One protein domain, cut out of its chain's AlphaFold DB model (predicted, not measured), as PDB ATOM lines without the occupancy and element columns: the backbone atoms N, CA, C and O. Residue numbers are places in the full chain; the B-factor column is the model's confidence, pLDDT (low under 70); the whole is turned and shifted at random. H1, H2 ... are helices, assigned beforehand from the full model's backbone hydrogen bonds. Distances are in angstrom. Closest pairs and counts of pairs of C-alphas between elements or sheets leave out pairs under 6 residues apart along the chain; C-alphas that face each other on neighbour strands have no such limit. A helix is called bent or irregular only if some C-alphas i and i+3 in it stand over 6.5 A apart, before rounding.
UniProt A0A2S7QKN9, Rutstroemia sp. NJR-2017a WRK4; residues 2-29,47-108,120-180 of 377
ATOM      1  N   GLU A   2      25.967  -7.076 -55.258       57.44
ATOM      2  CA  GLU A   2      25.238  -5.807 -55.176       57.44
ATOM      3  C   GLU A   2      24.864  -5.544 -53.710       57.44
ATOM      4  O   GLU A   2      24.672  -6.485 -52.943       57.44
ATOM      5  N   LEU A   3      24.771  -4.274 -53.285       55.53
ATOM      6  CA  LEU A   3      24.421  -3.903 -51.897       55.53
ATOM      7  C   LEU A   3      23.105  -4.553 -51.417       55.53
ATOM      8  O   LEU A   3      22.901  -4.722 -50.221       55.53
ATOM      9  N   GLN A   4      22.232  -4.941 -52.350       61.91
ATOM     10  CA  GLN A   4      20.947  -5.599 -52.099       61.91
ATOM     11  C   GLN A   4      21.081  -7.064 -51.644       61.91
ATOM     12  O   GLN A   4      20.126  -7.612 -51.101       61.91
ATOM     13  N   ASP A   5      22.254  -7.677 -51.827       70.56
ATOM     14  CA  ASP A   5      22.522  -9.078 -51.479       70.56
ATOM     15  C   ASP A   5      23.102  -9.245 -50.059       70.56
ATOM     16  O   ASP A   5      23.373 -10.365 -49.621       70.56
ATOM     17  N   LEU A   6      23.339  -8.143 -49.336       69.12
ATOM     18  CA  LEU A   6      23.919  -8.160 -47.991       69.12
ATOM     19  C   LEU A   6      22.835  -8.388 -46.918       69.12
ATOM     20  O   LEU A   6      21.724  -7.869 -47.047       69.12
ATOM     21  N   PRO A   7      23.145  -9.108 -45.820       80.56
ATOM     22  CA  PRO A   7      22.246  -9.224 -44.676       80.56
ATOM     23  C   PRO A   7      21.813  -7.844 -44.163       80.56
ATOM     24  O   PRO A   7      22.633  -6.933 -44.075       80.56
ATOM     25  N   THR A   8      20.544  -7.696 -43.774       70.94
ATOM     26  CA  THR A   8      19.939  -6.413 -43.364       70.94
ATOM     27  C   THR A   8      20.718  -5.691 -42.263       70.94
ATOM     28  O   THR A   8      20.815  -4.470 -42.285       70.94
ATOM     29  N   GLU A   9      21.299  -6.434 -41.323       66.25
ATOM     30  CA  GLU A   9      22.125  -5.895 -40.237       66.25
ATOM     31  C   GLU A   9      23.460  -5.335 -40.749       66.25
ATOM     32  O   GLU A   9      23.877  -4.245 -40.365       66.25
ATOM     33  N   LEU A  10      24.086  -6.026 -41.705       68.44
ATOM     34  CA  LEU A  10      25.303  -5.561 -42.366       68.44
ATOM     35  C   LEU A  10      25.015  -4.345 -43.259       68.44
ATOM     36  O   LEU A  10      25.778  -3.385 -43.251       68.44
ATOM     37  N   LEU A  11      23.887  -4.350 -43.974       68.94
ATOM     38  CA  LEU A  11      23.437  -3.217 -44.779       68.94
ATOM     39  C   LEU A  11      23.111  -1.994 -43.907       68.94
ATOM     40  O   LEU A  11      23.496  -0.881 -44.257       68.94
ATOM     41  N   PHE A  12      22.439  -2.198 -42.770       67.12
ATOM     42  CA  PHE A  12      22.156  -1.142 -41.802       67.12
ATOM     43  C   PHE A  12      23.447  -0.555 -41.244       67.12
ATOM     44  O   PHE A  12      23.593   0.658 -41.270       67.12
ATOM     45  N   ASN A  13      24.407  -1.385 -40.831       67.50
ATOM     46  CA  ASN A  13      25.698  -0.910 -40.339       67.50
ATOM     47  C   ASN A  13      26.454  -0.116 -41.411       67.50
ATOM     48  O   ASN A  13      26.899   0.992 -41.139       67.50
ATOM     49  N   ILE A  14      26.533  -0.617 -42.648       71.94
ATOM     50  CA  ILE A  14      27.194   0.092 -43.756       71.94
ATOM     51  C   ILE A  14      26.543   1.458 -44.008       71.94
ATOM     52  O   ILE A  14      27.240   2.468 -44.093       71.94
ATOM     53  N   LEU A  15      25.211   1.505 -44.109       72.38
ATOM     54  CA  LEU A  15      24.480   2.750 -44.358       72.38
ATOM     55  C   LEU A  15      24.544   3.703 -43.162       72.38
ATOM     56  O   LEU A  15      24.668   4.909 -43.350       72.38
ATOM     57  N   PHE A  16      24.486   3.175 -41.942       74.00
ATOM     58  CA  PHE A  16      24.600   3.946 -40.714       74.00
ATOM     59  C   PHE A  16      25.975   4.606 -40.619       74.00
ATOM     60  O   PHE A  16      26.042   5.822 -40.464       74.00
ATOM     61  N   TYR A  17      27.062   3.848 -40.799       73.69
ATOM     62  CA  TYR A  17      28.414   4.407 -40.787       73.69
ATOM     63  C   TYR A  17      28.614   5.432 -41.904       73.69
ATOM     64  O   TYR A  17      29.125   6.512 -41.629       73.69
ATOM     65  N   ALA A  18      28.145   5.159 -43.126       73.69
ATOM     66  CA  ALA A  18      28.251   6.108 -44.235       73.69
ATOM     67  C   ALA A  18      27.537   7.436 -43.928       73.69
ATOM     68  O   ALA A  18      28.141   8.501 -44.032       73.69
ATOM     69  N   VAL A  19      26.283   7.382 -43.468       78.81
ATOM     70  CA  VAL A  19      25.501   8.585 -43.139       78.81
ATOM     71  C   VAL A  19      26.107   9.338 -41.956       78.81
ATOM     72  O   VAL A  19      26.209  10.565 -41.993       78.81
ATOM     73  N   VAL A  20      26.532   8.629 -40.909       81.44
ATOM     74  CA  VAL A  20      27.149   9.250 -39.731       81.44
ATOM     75  C   VAL A  20      28.469   9.920 -40.111       81.44
ATOM     76  O   VAL A  20      28.689  11.070 -39.731       81.44
ATOM     77  N   TYR A  21      29.311   9.260 -40.905       83.94
ATOM     78  CA  TYR A  21      30.614   9.788 -41.301       83.94
ATOM     79  C   TYR A  21      30.484  10.990 -42.244       83.94
ATOM     80  O   TYR A  21      31.144  12.007 -42.033       83.94
ATOM     81  N   GLU A  22      29.590  10.920 -43.235       80.69
ATOM     82  CA  GLU A  22      29.316  12.018 -44.171       80.69
ATOM     83  C   GLU A  22      28.704  13.246 -43.487       80.69
ATOM     84  O   GLU A  22      28.956  14.377 -43.899       80.69
ATOM     85  N   SER A  23      27.909  13.043 -42.435       81.50
ATOM     86  CA  SER A  23      27.191  14.133 -41.765       81.50
ATOM     87  C   SER A  23      28.071  15.074 -40.934       81.50
ATOM     88  O   SER A  23      27.611  16.159 -40.576       81.50
ATOM     89  N   GLY A  24      29.293  14.665 -40.568       76.31
ATOM     90  CA  GLY A  24      30.167  15.429 -39.665       76.31
ATOM     91  C   GLY A  24      29.649  15.546 -38.223       76.31
ATOM     92  O   GLY A  24      30.195  16.303 -37.424       76.31
ATOM     93  N   LEU A  25      28.596  14.803 -37.846       80.81
ATOM     94  CA  LEU A  25      27.994  14.872 -36.503       80.81
ATOM     95  C   LEU A  25      29.007  14.589 -35.380       80.81
ATOM     96  O   LEU A  25      28.908  15.149 -34.285       80.81
ATOM     97  N   LEU A  26      29.995  13.744 -35.668       82.69
ATOM     98  CA  LEU A  26      31.011  13.298 -34.723       82.69
ATOM     99  C   LEU A  26      32.116  14.337 -34.464       82.69
ATOM    100  O   LEU A  26      32.785  14.250 -33.439       82.69
ATOM    101  N   ASP A  27      32.275  15.363 -35.308       80.44
ATOM    102  CA  ASP A  27      33.359  16.358 -35.184       80.44
ATOM    103  C   ASP A  27      33.284  17.217 -33.913       80.44
ATOM    104  O   ASP A  27      34.256  17.855 -33.505       80.44
ATOM    105  N   SER A  28      32.112  17.257 -33.278       77.88
ATOM    106  CA  SER A  28      31.879  18.040 -32.063       77.88
ATOM    107  C   SER A  28      32.131  17.270 -30.763       77.88
ATOM    108  O   SER A  28      32.135  17.887 -29.689       77.88
ATOM    109  N   VAL A  29      32.337  15.953 -30.856       81.06
ATOM    110  CA  VAL A  29      32.462  15.046 -29.711       81.06
ATOM    111  C   VAL A  29      33.838  15.200 -29.061       81.06
ATOM    112  O   VAL A  29      34.851  15.402 -29.727       81.06
ATOM    113  N   SER A  47      38.105   2.836 -29.959       84.62
ATOM    114  CA  SER A  47      39.291   3.244 -30.721       84.62
ATOM    115  C   SER A  47      39.177   2.869 -32.197       84.62
ATOM    116  O   SER A  47      39.393   3.716 -33.052       84.62
ATOM    117  N   ASN A  48      38.723   1.650 -32.502       86.31
ATOM    118  CA  ASN A  48      38.476   1.163 -33.861       86.31
ATOM    119  C   ASN A  48      37.423   2.010 -34.588       86.31
ATOM    120  O   ASN A  48      37.573   2.316 -35.768       86.31
ATOM    121  N   PHE A  49      36.353   2.401 -33.890       87.19
ATOM    122  CA  PHE A  49      35.321   3.264 -34.463       87.19
ATOM    123  C   PHE A  49      35.873   4.655 -34.807       87.19
ATOM    124  O   PHE A  49      35.688   5.140 -35.925       87.19
ATOM    125  N   TRP A  50      36.577   5.289 -33.865       88.44
ATOM    126  CA  TRP A  50      37.160   6.617 -34.076       88.44
ATOM    127  C   TRP A  50      38.281   6.608 -35.111       88.44
ATOM    128  O   TRP A  50      38.364   7.526 -35.925       88.44
ATOM    129  N   HIS A  51      39.078   5.544 -35.144       91.06
ATOM    130  CA  HIS A  51      40.105   5.315 -36.152       91.06
ATOM    131  C   HIS A  51      39.502   5.209 -37.554       91.06
ATOM    132  O   HIS A  51      39.898   5.967 -38.441       91.06
ATOM    133  N   ALA A  52      38.469   4.383 -37.738       90.12
ATOM    134  CA  ALA A  52      37.777   4.258 -39.018       90.12
ATOM    135  C   ALA A  52      37.156   5.591 -39.474       90.12
ATOM    136  O   ALA A  52      37.182   5.925 -40.663       90.12
ATOM    137  N   TYR A  53      36.617   6.377 -38.537       89.75
ATOM    138  CA  TYR A  53      36.101   7.710 -38.836       89.75
ATOM    139  C   TYR A  53      37.212   8.691 -39.235       89.75
ATOM    140  O   TYR A  53      37.069   9.416 -40.223       89.75
ATOM    141  N   LEU A  54      38.341   8.696 -38.522       90.31
ATOM    142  CA  LEU A  54      39.500   9.516 -38.867       90.31
ATOM    143  C   LEU A  54      40.038   9.157 -40.258       90.31
ATOM    144  O   LEU A  54      40.187  10.047 -41.096       90.31
ATOM    145  N   ALA A  55      40.230   7.868 -40.542       92.62
ATOM    146  CA  ALA A  55      40.680   7.386 -41.843       92.62
ATOM    147  C   ALA A  55      39.723   7.805 -42.969       92.62
ATOM    148  O   ALA A  55      40.160   8.248 -44.033       92.62
ATOM    149  N   TYR A  56      38.408   7.740 -42.738       90.88
ATOM    150  CA  TYR A  56      37.414   8.271 -43.673       90.88
ATOM    151  C   TYR A  56      37.612   9.772 -43.949       90.88
ATOM    152  O   TYR A  56      37.659  10.175 -45.115       90.88
ATOM    153  N   LYS A  57      37.775  10.605 -42.912       88.88
ATOM    154  CA  LYS A  57      37.979  12.054 -43.091       88.88
ATOM    155  C   LYS A  57      39.255  12.358 -43.872       88.88
ATOM    156  O   LYS A  57      39.217  13.145 -44.816       88.88
ATOM    157  N   VAL A  58      40.359  11.689 -43.534       91.50
ATOM    158  CA  VAL A  58      41.646  11.850 -44.225       91.50
ATOM    159  C   VAL A  58      41.524  11.463 -45.702       91.50
ATOM    160  O   VAL A  58      42.010  12.192 -46.565       91.50
ATOM    161  N   ARG A  59      40.805  10.386 -46.047       91.69
ATOM    162  CA  ARG A  59      40.533  10.021 -47.454       91.69
ATOM    163  C   ARG A  59      39.750  11.089 -48.208       91.69
ATOM    164  O   ARG A  59      39.981  11.308 -49.397       91.69
ATOM    165  N   MET A  60      38.776  11.712 -47.549       88.06
ATOM    166  CA  MET A  60      37.894  12.707 -48.164       88.06
ATOM    167  C   MET A  60      38.475  14.126 -48.144       88.06
ATOM    168  O   MET A  60      37.870  15.030 -48.728       88.06
ATOM    169  N   ALA A  61      39.652  14.320 -47.541       86.31
ATOM    170  CA  ALA A  61      40.219  15.635 -47.271       86.31
ATOM    171  C   ALA A  61      40.349  16.520 -48.526       86.31
ATOM    172  O   ALA A  61      40.013  17.701 -48.472       86.31
ATOM    173  N   GLU A  62      40.752  15.961 -49.672       81.50
ATOM    174  CA  GLU A  62      40.878  16.714 -50.932       81.50
ATOM    175  C   GLU A  62      39.543  17.008 -51.626       81.50
ATOM    176  O   GLU A  62      39.429  17.950 -52.412       81.50
ATOM    177  N   LYS A  63      38.521  16.186 -51.365       79.25
ATOM    178  CA  LYS A  63      37.215  16.280 -52.033       79.25
ATOM    179  C   LYS A  63      36.301  17.299 -51.357       79.25
ATOM    180  O   LYS A  63      35.432  17.866 -52.019       79.25
ATOM    181  N   CYS A  64      36.494  17.544 -50.062       69.19
ATOM    182  CA  CYS A  64      35.716  18.505 -49.293       69.19
ATOM    183  C   CYS A  64      36.449  19.847 -49.158       69.19
ATOM    184  O   CYS A  64      37.531  19.945 -48.590       69.19
ATOM    185  N   SER A  65      35.812  20.932 -49.601       58.22
ATOM    186  CA  SER A  65      36.346  22.295 -49.447       58.22
ATOM    187  C   SER A  65      36.347  22.805 -47.998       58.22
ATOM    188  O   SER A  65      36.889  23.872 -47.728       58.22
ATOM    189  N   SER A  66      35.693  22.083 -47.084       62.38
ATOM    190  CA  SER A  66      35.592  22.389 -45.651       62.38
ATOM    191  C   SER A  66      36.403  21.437 -44.769       62.38
ATOM    192  O   SER A  66      36.193  21.436 -43.560       62.38
ATOM    193  N   SER A  67      37.265  20.598 -45.356       63.88
ATOM    194  CA  SER A  67      38.085  19.647 -44.603       63.88
ATOM    195  C   SER A  67      38.962  20.365 -43.586       63.88
ATOM    196  O   SER A  67      39.521  21.430 -43.866       63.88
ATOM    197  N   ASP A  68      39.093  19.762 -42.406       75.31
ATOM    198  CA  ASP A  68      40.016  20.245 -41.392       75.31
ATOM    199  C   ASP A  68      41.448  20.232 -41.955       75.31
ATOM    200  O   ASP A  68      41.849  19.327 -42.697       75.31
ATOM    201  N   ARG A  69      42.238  21.247 -41.601       76.69
ATOM    202  CA  ARG A  69      43.649  21.336 -41.985       76.69
ATOM    203  C   ARG A  69      44.434  20.124 -41.485       76.69
ATOM    204  O   ARG A  69      45.357  19.693 -42.171       76.69
ATOM    205  N   HIS A  70      44.070  19.588 -40.321       81.44
ATOM    206  CA  HIS A  70      44.652  18.361 -39.784       81.44
ATOM    207  C   HIS A  70      44.522  17.194 -40.774       81.44
ATOM    208  O   HIS A  70      45.520  16.605 -41.188       81.44
ATOM    209  N   ASP A  71      43.292  16.923 -41.216       86.25
ATOM    210  CA  ASP A  71      42.975  15.798 -42.096       86.25
ATOM    211  C   ASP A  71      43.661  15.953 -43.462       86.25
ATOM    212  O   ASP A  71      44.194  14.992 -44.015       86.25
ATOM    213  N   PHE A  72      43.726  17.186 -43.970       85.94
ATOM    214  CA  PHE A  72      44.446  17.512 -45.201       85.94
ATOM    215  C   PHE A  72      45.963  17.303 -45.085       85.94
ATOM    216  O   PHE A  72      46.587  16.782 -46.008       85.94
ATOM    217  N   ASN A  73      46.574  17.671 -43.960       86.25
ATOM    218  CA  ASN A  73      48.012  17.490 -43.763       86.25
ATOM    219  C   ASN A  73      48.387  16.011 -43.598       86.25
ATOM    220  O   ASN A  73      49.378  15.577 -44.187       86.25
ATOM    221  N   LEU A  74      47.582  15.222 -42.876       89.56
ATOM    222  CA  LEU A  74      47.742  13.764 -42.836       89.56
ATOM    223  C   LEU A  74      47.610  13.141 -44.227       89.56
ATOM    224  O   LEU A  74      48.415  12.283 -44.590       89.56
ATOM    225  N   HIS A  75      46.656  13.616 -45.035       92.00
ATOM    226  CA  HIS A  75      46.509  13.174 -46.419       92.00
ATOM    227  C   HIS A  75      47.776  13.457 -47.241       92.00
ATOM    228  O   HIS A  75      48.286  12.561 -47.908       92.00
ATOM    229  N   GLN A  76      48.342  14.666 -47.147       90.56
ATOM    230  CA  GLN A  76      49.589  15.009 -47.845       90.56
ATOM    231  C   GLN A  76      50.784  14.155 -47.408       90.56
ATOM    232  O   GLN A  76      51.614  13.786 -48.240       90.56
ATOM    233  N   ILE A  77      50.888  13.842 -46.112       92.12
ATOM    234  CA  ILE A  77      51.925  12.944 -45.589       92.12
ATOM    235  C   ILE A  77      51.766  11.555 -46.217       92.12
ATOM    236  O   ILE A  77      52.739  11.019 -46.749       92.12
ATOM    237  N   ALA A  78      50.546  11.006 -46.216       94.75
ATOM    238  CA  ALA A  78      50.249   9.711 -46.825       94.75
ATOM    239  C   ALA A  78      50.571   9.699 -48.327       94.75
ATOM    240  O   ALA A  78      51.246   8.785 -48.802       94.75
ATOM    241  N   GLU A  79      50.190  10.745 -49.068       94.00
ATOM    242  CA  GLU A  79      50.522  10.860 -50.489       94.00
ATOM    243  C   GLU A  79      52.031  10.852 -50.736       94.00
ATOM    244  O   GLU A  79      52.511  10.214 -51.675       94.00
ATOM    245  N   TYR A  80      52.783  11.611 -49.938       93.25
ATOM    246  CA  TYR A  80      54.228  11.706 -50.091       93.25
ATOM    247  C   TYR A  80      54.883  10.350 -49.826       93.25
ATOM    248  O   TYR A  80      55.730   9.914 -50.605       93.25
ATOM    249  N   VAL A  81      54.447   9.657 -48.769       94.06
ATOM    250  CA  VAL A  81      54.881   8.289 -48.474       94.06
ATOM    251  C   VAL A  81      54.597   7.374 -49.666       94.06
ATOM    252  O   VAL A  81      55.520   6.722 -50.149       94.06
ATOM    253  N   CYS A  82      53.375   7.384 -50.205       94.94
ATOM    254  CA  CYS A  82      53.000   6.541 -51.345       94.94
ATOM    255  C   CYS A  82      53.825   6.849 -52.602       94.94
ATOM    256  O   CYS A  82      54.244   5.930 -53.303       94.94
ATOM    257  N   LYS A  83      54.113   8.128 -52.880       93.12
ATOM    258  CA  LYS A  83      54.958   8.545 -54.014       93.12
ATOM    259  C   LYS A  83      56.391   8.015 -53.900       93.12
ATOM    260  O   LYS A  83      57.010   7.718 -54.918       93.12
ATOM    261  N   GLU A  84      56.914   7.895 -52.684       89.00
ATOM    262  CA  GLU A  84      58.288   7.454 -52.421       89.00
ATOM    263  C   GLU A  84      58.431   5.929 -52.334       89.00
ATOM    264  O   GLU A  84      59.472   5.388 -52.703       89.00
ATOM    265  N   THR A  85      57.402   5.226 -51.855       90.31
ATOM    266  CA  THR A  85      57.457   3.780 -51.578       90.31
ATOM    267  C   THR A  85      56.641   2.933 -52.549       90.31
ATOM    268  O   THR A  85      56.785   1.711 -52.555       90.31
ATOM    269  N   ASN A  86      55.797   3.560 -53.374       90.44
ATOM    270  CA  ASN A  86      54.784   2.899 -54.196       90.44
ATOM    271  C   ASN A  86      53.809   2.033 -53.365       90.44
ATOM    272  O   ASN A  86      53.297   1.024 -53.860       90.44
ATOM    273  N   ALA A  87      53.590   2.404 -52.097       92.81
ATOM    274  CA  ALA A  87      52.590   1.802 -51.220       92.81
ATOM    275  C   ALA A  87      51.162   2.202 -51.624       92.81
ATOM    276  O   ALA A  87      50.950   3.186 -52.337       92.81
ATOM    277  N   ASP A  88      50.186   1.428 -51.153       95.88
ATOM    278  CA  ASP A  88      48.771   1.735 -51.332       95.88
ATOM    279  C   ASP A  88      48.341   2.920 -50.451       95.88
ATOM    280  O   ASP A  88      48.733   3.024 -49.284       95.88
ATOM    281  N   MET A  89      47.535   3.822 -51.017       94.75
ATOM    282  CA  MET A  89      47.105   5.046 -50.335       94.75
ATOM    283  C   MET A  89      46.163   4.749 -49.172       94.75
ATOM    284  O   MET A  89      46.321   5.327 -48.099       94.75
ATOM    285  N   ASP A  90      45.202   3.847 -49.367       93.88
ATOM    286  CA  ASP A  90      44.231   3.518 -48.331       93.88
ATOM    287  C   ASP A  90      44.913   2.788 -47.174       93.88
ATOM    288  O   ASP A  90      44.691   3.150 -46.022       93.88
ATOM    289  N   GLU A  91      45.803   1.836 -47.459       94.94
ATOM    290  CA  GLU A  91      46.595   1.151 -46.431       94.94
ATOM    291  C   GLU A  91      47.502   2.123 -45.656       94.94
ATOM    292  O   GLU A  91      47.626   2.031 -44.432       94.94
ATOM    293  N   THR A  92      48.120   3.081 -46.352       96.38
ATOM    294  CA  THR A  92      48.986   4.088 -45.723       96.38
ATOM    295  C   THR A  92      48.188   5.011 -44.804       96.38
ATOM    296  O   THR A  92      48.626   5.279 -43.686       96.38
ATOM    297  N   ILE A  93      47.006   5.469 -45.236       95.69
ATOM    298  CA  ILE A  93      46.107   6.275 -44.400       95.69
ATOM    299  C   ILE A  93      45.686   5.483 -43.162       95.69
ATOM    300  O   ILE A  93      45.805   6.000 -42.054       95.69
ATOM    301  N   GLU A  94      45.229   4.239 -43.332       94.94
ATOM    302  CA  GLU A  94      44.800   3.380 -42.219       94.94
ATOM    303  C   GLU A  94      45.910   3.231 -41.170       94.94
ATOM    304  O   GLU A  94      45.668   3.400 -39.976       94.94
ATOM    305  N   LYS A  95      47.156   3.009 -41.602       95.25
ATOM    306  CA  LYS A  95      48.297   2.907 -40.683       95.25
ATOM    307  C   LYS A  95      48.611   4.226 -39.979       95.25
ATOM    308  O   LYS A  95      48.804   4.221 -38.769       95.25
ATOM    309  N   LEU A  96      48.649   5.347 -40.703       94.94
ATOM    310  CA  LEU A  96      48.997   6.658 -40.134       94.94
ATOM    311  C   LEU A  96      47.909   7.247 -39.226       94.94
ATOM    312  O   LEU A  96      48.208   8.125 -38.421       94.94
ATOM    313  N   CYS A  97      46.663   6.779 -39.329       93.69
ATOM    314  CA  CYS A  97      45.575   7.244 -38.469       93.69
ATOM    315  C   CYS A  97      45.663   6.717 -37.031       93.69
ATOM    316  O   CYS A  97      45.039   7.309 -36.156       93.69
ATOM    317  N   TRP A  98      46.422   5.650 -36.767       92.00
ATOM    318  CA  TRP A  98      46.638   5.140 -35.407       92.00
ATOM    319  C   TRP A  98      47.453   6.101 -34.529       92.00
ATOM    320  O   TRP A  98      46.890   6.612 -33.562       92.00
ATOM    321  N   PRO A  99      48.696   6.469 -34.893       89.19
ATOM    322  CA  PRO A  99      49.472   7.427 -34.103       89.19
ATOM    323  C   PRO A  99      48.856   8.837 -34.118       89.19
ATOM    324  O   PRO A  99      49.210   9.678 -33.301       89.19
ATOM    325  N   ALA A 100      47.930   9.120 -35.042       90.38
ATOM    326  CA  ALA A 100      47.198  10.385 -35.127       90.38
ATOM    327  C   ALA A 100      45.818  10.363 -34.444       90.38
ATOM    328  O   ALA A 100      45.061  11.333 -34.555       90.38
ATOM    329  N   LEU A 101      45.434   9.253 -33.805       88.75
ATOM    330  CA  LEU A 101      44.050   9.003 -33.406       88.75
ATOM    331  C   LEU A 101      43.524  10.052 -32.421       88.75
ATOM    332  O   LEU A 101      42.407  10.549 -32.594       88.75
ATOM    333  N   MET A 102      44.329  10.409 -31.422       81.62
ATOM    334  CA  MET A 102      43.976  11.374 -30.377       81.62
ATOM    335  C   MET A 102      43.748  12.777 -30.949       81.62
ATOM    336  O   MET A 102      42.687  13.376 -30.755       81.62
ATOM    337  N   GLU A 103      44.712  13.279 -31.717       77.31
ATOM    338  CA  GLU A 103      44.706  14.623 -32.306       77.31
ATOM    339  C   GLU A 103      43.645  14.735 -33.398       77.31
ATOM    340  O   GLU A 103      42.960  15.751 -33.531       77.31
ATOM    341  N   GLY A 104      43.479  13.657 -34.164       78.06
ATOM    342  CA  GLY A 104      42.541  13.575 -35.265       78.06
ATOM    343  C   GLY A 104      41.093  13.394 -34.835       78.06
ATOM    344  O   GLY A 104      40.199  13.733 -35.617       78.06
ATOM    345  N   SER A 105      40.826  12.926 -33.614       80.12
ATOM    346  CA  SER A 105      39.470  12.589 -33.150       80.12
ATOM    347  C   SER A 105      38.945  13.490 -32.039       80.12
ATOM    348  O   SER A 105      37.732  13.533 -31.842       80.12
ATOM    349  N   ASP A 106      39.801  14.216 -31.316       77.12
ATOM    350  CA  ASP A 106      39.359  15.075 -30.218       77.12
ATOM    351  C   ASP A 106      39.297  16.556 -30.606       77.12
ATOM    352  O   ASP A 106      40.258  17.173 -31.069       77.12
ATOM    353  N   ARG A 107      38.142  17.172 -30.347       72.12
ATOM    354  CA  ARG A 107      37.883  18.578 -30.668       72.12
ATOM    355  C   ARG A 107      38.864  19.567 -30.017       72.12
ATOM    356  O   ARG A 107      39.156  20.600 -30.620       72.12
ATOM    357  N   ILE A 108      39.307  19.328 -28.779       68.00
ATOM    358  CA  ILE A 108      40.217  20.238 -28.067       68.00
ATOM    359  C   ILE A 108      41.601  20.156 -28.705       68.00
ATOM    360  O   ILE A 108      42.170  21.198 -29.034       68.00
ATOM    361  N   TYR A 120      55.992  22.003 -41.155       68.75
ATOM    362  CA  TYR A 120      57.308  21.372 -41.052       68.75
ATOM    363  C   TYR A 120      57.163  19.934 -41.563       68.75
ATOM    364  O   TYR A 120      57.216  18.964 -40.808       68.75
ATOM    365  N   LEU A 121      56.891  19.807 -42.865       80.00
ATOM    366  CA  LEU A 121      56.559  18.550 -43.524       80.00
ATOM    367  C   LEU A 121      57.684  17.532 -43.322       80.00
ATOM    368  O   LEU A 121      57.404  16.375 -43.061       80.00
ATOM    369  N   GLY A 122      58.945  17.974 -43.336       85.75
ATOM    370  CA  GLY A 122      60.103  17.107 -43.115       85.75
ATOM    371  C   GLY A 122      60.119  16.399 -41.756       85.75
ATOM    372  O   GLY A 122      60.428  15.213 -41.706       85.75
ATOM    373  N   LEU A 123      59.720  17.075 -40.670       87.12
ATOM    374  CA  LEU A 123      59.646  16.458 -39.337       87.12
ATOM    375  C   LEU A 123      58.537  15.401 -39.277       87.12
ATOM    376  O   LEU A 123      58.763  14.292 -38.802       87.12
ATOM    377  N   HIS A 124      57.350  15.725 -39.788       89.81
ATOM    378  CA  HIS A 124      56.217  14.798 -39.785       89.81
ATOM    379  C   HIS A 124      56.433  13.627 -40.750       89.81
ATOM    380  O   HIS A 124      56.078  12.501 -40.428       89.81
ATOM    381  N   LEU A 125      57.085  13.853 -41.893       92.38
ATOM    382  CA  LEU A 125      57.520  12.779 -42.784       92.38
ATOM    383  C   LEU A 125      58.573  11.888 -42.129       92.38
ATOM    384  O   LEU A 125      58.553  10.685 -42.361       92.38
ATOM    385  N   LEU A 126      59.471  12.447 -41.312       93.62
ATOM    386  CA  LEU A 126      60.455  11.655 -40.576       93.62
ATOM    387  C   LEU A 126      59.768  10.797 -39.509       93.62
ATOM    388  O   LEU A 126      60.090   9.618 -39.401       93.62
ATOM    389  N   GLY A 127      58.785  11.351 -38.794       93.06
ATOM    390  CA  GLY A 127      57.932  10.599 -37.869       93.06
ATOM    391  C   GLY A 127      57.130   9.490 -38.560       93.06
ATOM    392  O   GLY A 127      57.181   8.341 -38.139       93.06
ATOM    393  N   ALA A 128      56.471   9.793 -39.681       95.00
ATOM    394  CA  ALA A 128      55.738   8.805 -40.474       95.00
ATOM    395  C   ALA A 128      56.663   7.710 -41.029       95.00
ATOM    396  O   ALA A 128      56.333   6.528 -40.979       95.00
ATOM    397  N   ALA A 129      57.844   8.083 -41.530       96.12
ATOM    398  CA  ALA A 129      58.848   7.129 -41.986       96.12
ATOM    399  C   ALA A 129      59.327   6.227 -40.847       96.12
ATOM    400  O   ALA A 129      59.565   5.044 -41.081       96.12
ATOM    401  N   ALA A 130      59.447   6.778 -39.637       95.00
ATOM    402  CA  ALA A 130      59.835   6.040 -38.451       95.00
ATOM    403  C   ALA A 130      58.779   5.024 -38.019       95.00
ATOM    404  O   ALA A 130      59.116   3.860 -37.825       95.00
ATOM    405  N   TYR A 131      57.517   5.445 -37.963       94.44
ATOM    406  CA  TYR A 131      56.381   4.593 -37.613       94.44
ATOM    407  C   TYR A 131      56.102   3.495 -38.650       94.44
ATOM    408  O   TYR A 131      55.732   2.379 -38.307       94.44
ATOM    409  N   LEU A 132      56.305   3.779 -39.938       95.31
ATOM    410  CA  LEU A 132      56.035   2.828 -41.021       95.31
ATOM    411  C   LEU A 132      57.241   1.954 -41.410       95.31
ATOM    412  O   LEU A 132      57.146   1.184 -42.366       95.31
ATOM    413  N   GLY A 133      58.394   2.092 -40.750       95.50
ATOM    414  CA  GLY A 133      59.574   1.277 -41.068       95.50
ATOM    415  C   GLY A 133      60.278   1.648 -42.381       95.50
ATOM    416  O   GLY A 133      60.998   0.838 -42.967       95.50
ATOM    417  N   LEU A 134      60.120   2.883 -42.867       95.81
ATOM    418  CA  LEU A 134      60.637   3.345 -44.161       95.81
ATOM    419  C   LEU A 134      62.100   3.817 -44.087       95.81
ATOM    420  O   LEU A 134      62.403   5.005 -44.233       95.81
ATOM    421  N   ILE A 135      63.029   2.871 -43.916       95.06
ATOM    422  CA  ILE A 135      64.470   3.139 -43.731       95.06
ATOM    423  C   ILE A 135      65.061   4.101 -44.788       95.06
ATOM    424  O   ILE A 135      65.727   5.062 -44.391       95.06
ATOM    425  N   PRO A 136      64.846   3.926 -46.114       94.88
ATOM    426  CA  PRO A 136      65.460   4.811 -47.110       94.88
ATOM    427  C   PRO A 136      64.982   6.264 -47.000       94.88
ATOM    428  O   PRO A 136      65.775   7.195 -47.153       94.88
ATOM    429  N   LEU A 137      63.692   6.452 -46.701       94.44
ATOM    430  CA  LEU A 137      63.083   7.764 -46.516       94.44
ATOM    431  C   LEU A 137      63.629   8.435 -45.251       94.44
ATOM    432  O   LEU A 137      64.089   9.575 -45.315       94.44
ATOM    433  N   ALA A 138      63.672   7.700 -44.137       95.19
ATOM    434  CA  ALA A 138      64.233   8.177 -42.877       95.19
ATOM    435  C   ALA A 138      65.704   8.612 -43.034       95.19
ATOM    436  O   ALA A 138      66.073   9.716 -42.641       95.19
ATOM    437  N   GLN A 139      66.539   7.806 -43.701       94.88
ATOM    438  CA  GLN A 139      67.939   8.154 -43.976       94.88
ATOM    439  C   GLN A 139      68.088   9.437 -44.799       94.88
ATOM    440  O   GLN A 139      68.988  10.237 -44.534       94.88
ATOM    441  N   ARG A 140      67.247   9.630 -45.823       93.75
ATOM    442  CA  ARG A 140      67.272  10.849 -46.640       93.75
ATOM    443  C   ARG A 140      66.924  12.071 -45.791       93.75
ATOM    444  O   ARG A 140      67.693  13.026 -45.785       93.75
ATOM    445  N   LEU A 141      65.834  11.997 -45.031       92.94
ATOM    446  CA  LEU A 141      65.363  13.083 -44.171       92.94
ATOM    447  C   LEU A 141      66.383  13.446 -43.075       92.94
ATOM    448  O   LEU A 141      66.596  14.623 -42.788       92.94
ATOM    449  N   LEU A 142      67.102  12.465 -42.526       91.81
ATOM    450  CA  LEU A 142      68.206  12.728 -41.599       91.81
ATOM    451  C   LEU A 142      69.370  13.481 -42.253       91.81
ATOM    452  O   LEU A 142      69.935  14.388 -41.648       91.81
ATOM    453  N   ARG A 143      69.732  13.145 -43.500       91.94
ATOM    454  CA  ARG A 143      70.782  13.871 -44.246       91.94
ATOM    455  C   ARG A 143      70.371  15.302 -44.588       91.94
ATOM    456  O   ARG A 143      71.241  16.159 -44.711       91.94
ATOM    457  N   GLU A 144      69.074  15.552 -44.738       90.50
ATOM    458  CA  GLU A 144      68.509  16.895 -44.917       90.50
ATOM    459  C   GLU A 144      68.521  17.728 -43.623       90.50
ATOM    460  O   GLU A 144      68.308  18.938 -43.678       90.50
ATOM    461  N   GLY A 145      68.826  17.113 -42.473       86.94
ATOM    462  CA  GLY A 145      68.987  17.796 -41.190       86.94
ATOM    463  C   GLY A 145      67.704  17.921 -40.368       86.94
ATOM    464  O   GLY A 145      67.651  18.757 -39.464       86.94
ATOM    465  N   HIS A 146      66.670  17.120 -40.656       87.25
ATOM    466  CA  HIS A 146      65.447  17.110 -39.845       87.25
ATOM    467  C   HIS A 146      65.723  16.549 -38.441       87.25
ATOM    468  O   HIS A 146      66.473  15.588 -38.269       87.25
ATOM    469  N   SER A 147      65.127  17.179 -37.428       81.06
ATOM    470  CA  SER A 147      65.390  16.874 -36.017       81.06
ATOM    471  C   SER A 147      64.750  15.558 -35.573       81.06
ATOM    472  O   SER A 147      63.568  15.331 -35.817       81.06
ATOM    473  N   LEU A 148      65.509  14.739 -34.840       80.06
ATOM    474  CA  LEU A 148      65.030  13.510 -34.191       80.06
ATOM    475  C   LEU A 148      64.318  13.744 -32.854       80.06
ATOM    476  O   LEU A 148      63.640  12.852 -32.363       80.06
ATOM    477  N   ILE A 149      64.477  14.936 -32.276       72.62
ATOM    478  CA  ILE A 149      63.899  15.329 -30.978       72.62
ATOM    479  C   ILE A 149      62.719  16.300 -31.135       72.62
ATOM    480  O   ILE A 149      62.160  16.776 -30.151       72.62
ATOM    481  N   GLY A 150      62.361  16.651 -32.376       74.94
ATOM    482  CA  GLY A 150      61.194  17.486 -32.657       74.94
ATOM    483  C   GLY A 150      59.892  16.732 -32.387       74.94
ATOM    484  O   GLY A 150      59.836  15.523 -32.572       74.94
ATOM    485  N   ARG A 151      58.842  17.451 -31.981       79.19
ATOM    486  CA  ARG A 151      57.517  16.889 -31.682       79.19
ATOM    487  C   ARG A 151      56.655  16.859 -32.950       79.19
ATOM    488  O   ARG A 151      56.432  17.902 -33.563       79.19
ATOM    489  N   CYS A 152      56.173  15.685 -33.349       82.31
ATOM    490  CA  CYS A 152      55.243  15.522 -34.464       82.31
ATOM    491  C   CYS A 152      53.814  15.816 -33.988       82.31
ATOM    492  O   CYS A 152      53.138  14.952 -33.443       82.31
ATOM    493  N   TYR A 153      53.338  17.040 -34.211       79.06
ATOM    494  CA  TYR A 153      52.034  17.517 -33.724       79.06
ATOM    495  C   TYR A 153      50.827  16.754 -34.286       79.06
ATOM    496  O   TYR A 153      49.748  16.835 -33.718       79.06
ATOM    497  N   TYR A 154      51.000  16.039 -35.400       81.50
ATOM    498  CA  TYR A 154      49.963  15.185 -35.989       81.50
ATOM    499  C   TYR A 154      49.974  13.748 -35.465       81.50
ATOM    500  O   TYR A 154      49.096  12.980 -35.834       81.50
ATOM    501  N   PHE A 155      50.968  13.378 -34.656       84.88
ATOM    502  CA  PHE A 155      51.162  12.016 -34.167       84.88
ATOM    503  C   PHE A 155      51.352  12.017 -32.651       84.88
ATOM    504  O   PHE A 155      52.453  11.769 -32.170       84.88
ATOM    505  N   SER A 156      50.337  12.445 -31.897       77.62
ATOM    506  CA  SER A 156      50.378  12.476 -30.424       77.62
ATOM    507  C   SER A 156      51.555  13.222 -29.807       77.62
ATOM    508  O   SER A 156      52.004  12.929 -28.702       77.62
ATOM    509  N   HIS A 157      52.058  14.232 -30.528       77.81
ATOM    510  CA  HIS A 157      53.276  14.951 -30.168       77.81
ATOM    511  C   HIS A 157      54.476  14.010 -29.948       77.81
ATOM    512  O   HIS A 157      55.432  14.377 -29.272       77.81
ATOM    513  N   ALA A 158      54.478  12.813 -30.524       80.31
ATOM    514  CA  ALA A 158      55.604  11.900 -30.459       80.31
ATOM    515  C   ALA A 158      56.766  12.436 -31.307       80.31
ATOM    516  O   ALA A 158      56.590  13.100 -32.329       80.31
ATOM    517  N   SER A 159      57.984  12.190 -30.862       84.81
ATOM    518  CA  SER A 159      59.201  12.407 -31.629       84.81
ATOM    519  C   SER A 159      59.420  11.267 -32.627       84.81
ATOM    520  O   SER A 159      58.875  10.177 -32.462       84.81
ATOM    521  N   PRO A 160      60.249  11.455 -33.668       89.25
ATOM    522  CA  PRO A 160      60.575  10.364 -34.579       89.25
ATOM    523  C   PRO A 160      61.115   9.100 -33.894       89.25
ATOM    524  O   PRO A 160      60.813   8.001 -34.345       89.25
ATOM    525  N   ILE A 161      61.897   9.227 -32.814       86.75
ATOM    526  CA  ILE A 161      62.419   8.057 -32.086       86.75
ATOM    527  C   ILE A 161      61.322   7.291 -31.345       86.75
ATOM    528  O   ILE A 161      61.308   6.066 -31.386       86.75
ATOM    529  N   GLU A 162      60.384   8.013 -30.745       84.06
ATOM    530  CA  GLU A 162      59.177   7.468 -30.127       84.06
ATOM    531  C   GLU A 162      58.313   6.747 -31.175       84.06
ATOM    532  O   GLU A 162      57.998   5.573 -31.025       84.06
ATOM    533  N   LEU A 163      58.083   7.372 -32.332       88.81
ATOM    534  CA  LEU A 163      57.331   6.761 -33.432       88.81
ATOM    535  C   LEU A 163      58.009   5.517 -34.025       88.81
ATOM    536  O   LEU A 163      57.324   4.605 -34.479       88.81
ATOM    537  N   ALA A 164      59.345   5.442 -34.019       91.31
ATOM    538  CA  ALA A 164      60.057   4.224 -34.412       91.31
ATOM    539  C   ALA A 164      59.772   3.060 -33.455       91.31
ATOM    540  O   ALA A 164      59.717   1.913 -33.894       91.31
ATOM    541  N   VAL A 165      59.618   3.356 -32.164       88.62
ATOM    542  CA  VAL A 165      59.279   2.384 -31.122       88.62
ATOM    543  C   VAL A 165      57.812   1.973 -31.228       88.62
ATOM    544  O   VAL A 165      57.531   0.779 -31.251       88.62
ATOM    545  N   GLU A 166      56.905   2.944 -31.352       85.31
ATOM    546  CA  GLU A 166      55.460   2.724 -31.488       85.31
ATOM    547  C   GLU A 166      55.121   1.890 -32.733       85.31
ATOM    548  O   GLU A 166      54.298   0.988 -32.674       85.31
ATOM    549  N   GLY A 167      55.810   2.135 -33.852       89.06
ATOM    550  CA  GLY A 167      55.667   1.344 -35.078       89.06
ATOM    551  C   GLY A 167      56.419   0.009 -35.076       89.06
ATOM    552  O   GLY A 167      56.530  -0.625 -36.124       89.06
ATOM    553  N   GLU A 168      57.003  -0.382 -33.943       90.38
ATOM    554  CA  GLU A 168      57.800  -1.598 -33.763       90.38
ATOM    555  C   GLU A 168      59.017  -1.731 -34.716       90.38
ATOM    556  O   GLU A 168      59.472  -2.817 -35.085       90.38
ATOM    557  N   ASN A 169      59.615  -0.609 -35.123       92.75
ATOM    558  CA  ASN A 169      60.665  -0.569 -36.140       92.75
ATOM    559  C   ASN A 169      62.075  -0.547 -35.541       92.75
ATOM    560  O   ASN A 169      62.805   0.443 -35.655       92.75
ATOM    561  N   ALA A 170      62.514  -1.682 -34.988       91.00
ATOM    562  CA  ALA A 170      63.841  -1.834 -34.373       91.00
ATOM    563  C   ALA A 170      65.007  -1.351 -35.266       91.00
ATOM    564  O   ALA A 170      65.953  -0.730 -34.786       91.00
ATOM    565  N   SER A 171      64.929  -1.577 -36.584       93.44
ATOM    566  CA  SER A 171      65.966  -1.126 -37.531       93.44
ATOM    567  C   SER A 171      66.042   0.400 -37.660       93.44
ATOM    568  O   SER A 171      67.132   0.949 -37.825       93.44
ATOM    569  N   ILE A 172      64.905   1.098 -37.589       93.44
ATOM    570  CA  ILE A 172      64.889   2.565 -37.590       93.44
ATOM    571  C   ILE A 172      65.322   3.103 -36.234       93.44
ATOM    572  O   ILE A 172      66.109   4.047 -36.195       93.44
ATOM    573  N   LEU A 173      64.864   2.496 -35.137       90.88
ATOM    574  CA  LEU A 173      65.311   2.870 -33.798       90.88
ATOM    575  C   LEU A 173      66.841   2.814 -33.709       90.88
ATOM    576  O   LEU A 173      67.476   3.790 -33.312       90.88
ATOM    577  N   GLN A 174      67.435   1.718 -34.190       90.44
ATOM    578  CA  GLN A 174      68.882   1.570 -34.283       90.44
ATOM    579  C   GLN A 174      69.522   2.683 -35.130       90.44
ATOM    580  O   GLN A 174      70.482   3.318 -34.692       90.44
ATOM    581  N   LEU A 175      68.983   2.951 -36.325       91.69
ATOM    582  CA  LEU A 175      69.462   4.029 -37.193       91.69
ATOM    583  C   LEU A 175      69.455   5.382 -36.462       91.69
ATOM    584  O   LEU A 175      70.423   6.132 -36.539       91.69
ATOM    585  N   PHE A 176      68.387   5.709 -35.741       89.81
ATOM    586  CA  PHE A 176      68.272   6.981 -35.025       89.81
ATOM    587  C   PHE A 176      69.252   7.070 -33.854       89.81
ATOM    588  O   PHE A 176      69.895   8.106 -33.667       89.81
ATOM    589  N   GLN A 177      69.448   5.971 -33.124       86.19
ATOM    590  CA  GLN A 177      70.458   5.870 -32.071       86.19
ATOM    591  C   GLN A 177      71.889   6.050 -32.603       86.19
ATOM    592  O   GLN A 177      72.745   6.557 -31.884       86.19
ATOM    593  N   GLU A 178      72.184   5.683 -33.852       86.56
ATOM    594  CA  GLU A 178      73.494   5.939 -34.473       86.56
ATOM    595  C   GLU A 178      73.719   7.427 -34.803       86.56
ATOM    596  O   GLU A 178      74.853   7.903 -34.746       86.56
ATOM    597  N   TYR A 179      72.649   8.170 -35.108       85.12
ATOM    598  CA  TYR A 179      72.701   9.597 -35.449       85.12
ATOM    599  C   TYR A 179      72.715  10.530 -34.228       85.12
ATOM    600  O   TYR A 179      73.212  11.655 -34.322       85.12
ATOM    601  N   LEU A 180      72.170  10.095 -33.091       79.00
ATOM    602  CA  LEU A 180      72.135  10.885 -31.860       79.00
ATOM    603  C   LEU A 180      73.490  10.868 -31.126       79.00
ATOM    604  O   LEU A 180      74.234   9.888 -31.202       79.00
TER     605      LEU A 180
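This is residues 2 to 29, 47 to 108 and 120 to 180 of the 377 residues of a protein of Rutstroemia sp. NJR-2017a WRK4 (UniProt A0A2S7QKN9). An elongated assembly of helices in three parts: H1 with short H2 at one end, a cluster of H3 to H6 in the middle, and two helical hairpins, H7 with H8 and H9 with H10, packed together at the other end. H4 joins the cluster to the hairpins by packing on H7, while H1 meets H3 through Tyr 21 alone. The printed part has 151 residues, with ten named helices, H1 to H10 in order, and no named strand; the class is all helix. It is compact, with a radius of gyration of the C-alphas of 17.0 A, and spans 55 by 33 by 25 A.

H1, residues 8 to 23, begins at C-alpha 8 (19.939, -6.413, -43.364) and is 21.8 A long. H2, residues 25 to 28, is irregular, but only just: C-alphas 25 and 28 are 6.7 A apart. H3, residues 47 to 60, measures 19.9 A; H4, residues 69 to 85, measures 24.3 A from C-alpha 69 (43.649, 21.336, -41.985). H5 is residues 89 to 96, H6 is 101 to 105, H7 is 121 to 131 at 15.2 A, H8 is 135 to 143 and H9 is 160 to 166. H10, residues 170 to 179, is 14.5 A long and ends at C-alpha 179 (72.701, 9.597, -35.449).

The hub is H3, which touches H1, H4, H5 and H6. H1 only just touches it, with 3 pairs of C-alphas within 8 A, the closest Tyr 21 and Tyr 53 at 6.4 A. Residues 54 to 59 of H3 touch H4, about perpendicular at 80 degrees, the closest C-alphas being Val 58 and Asp 71, 4.7 A. H5 touches H4, closest at Ala 78 and Thr 92, C-alphas 5.9 A apart. H6 touches H3, closest at His 51 and Leu 101, C-alphas 6.1 A apart. H4 touches H7 with residues 77 to 81 alone, at a steep tilt of 66 degrees; the closest C-alphas, Ile 77 and Leu 125, are 6.3 A apart. H7 touches H9 at a shallow tilt of 28 degrees, the same way, with the C-alphas of Gly 127 and Pro 160 closest at 4.2 A. H2 touches no helix. Every O i to N i+4 pair is within hydrogen-bond range in H1 and H3 to H10; H2 is too short for such a pair, and its 1 O i to N i+3 pair is not within range.

The C-alphas of Gln 4 and Leu 180, the two farthest apart, are 57.5 A apart. Residues 30 to 46 and 109 to 119 are not printed; the gaps are 13.7 A and 21.5 A between C-alphas. The link from H8 to H9, residues 144 to 159, is long. Mean pLDDT of the printed part is 84.8; it is under 70 at residues 2 to 4, 6, 9 to 13, 64 to 67, 108 and 120.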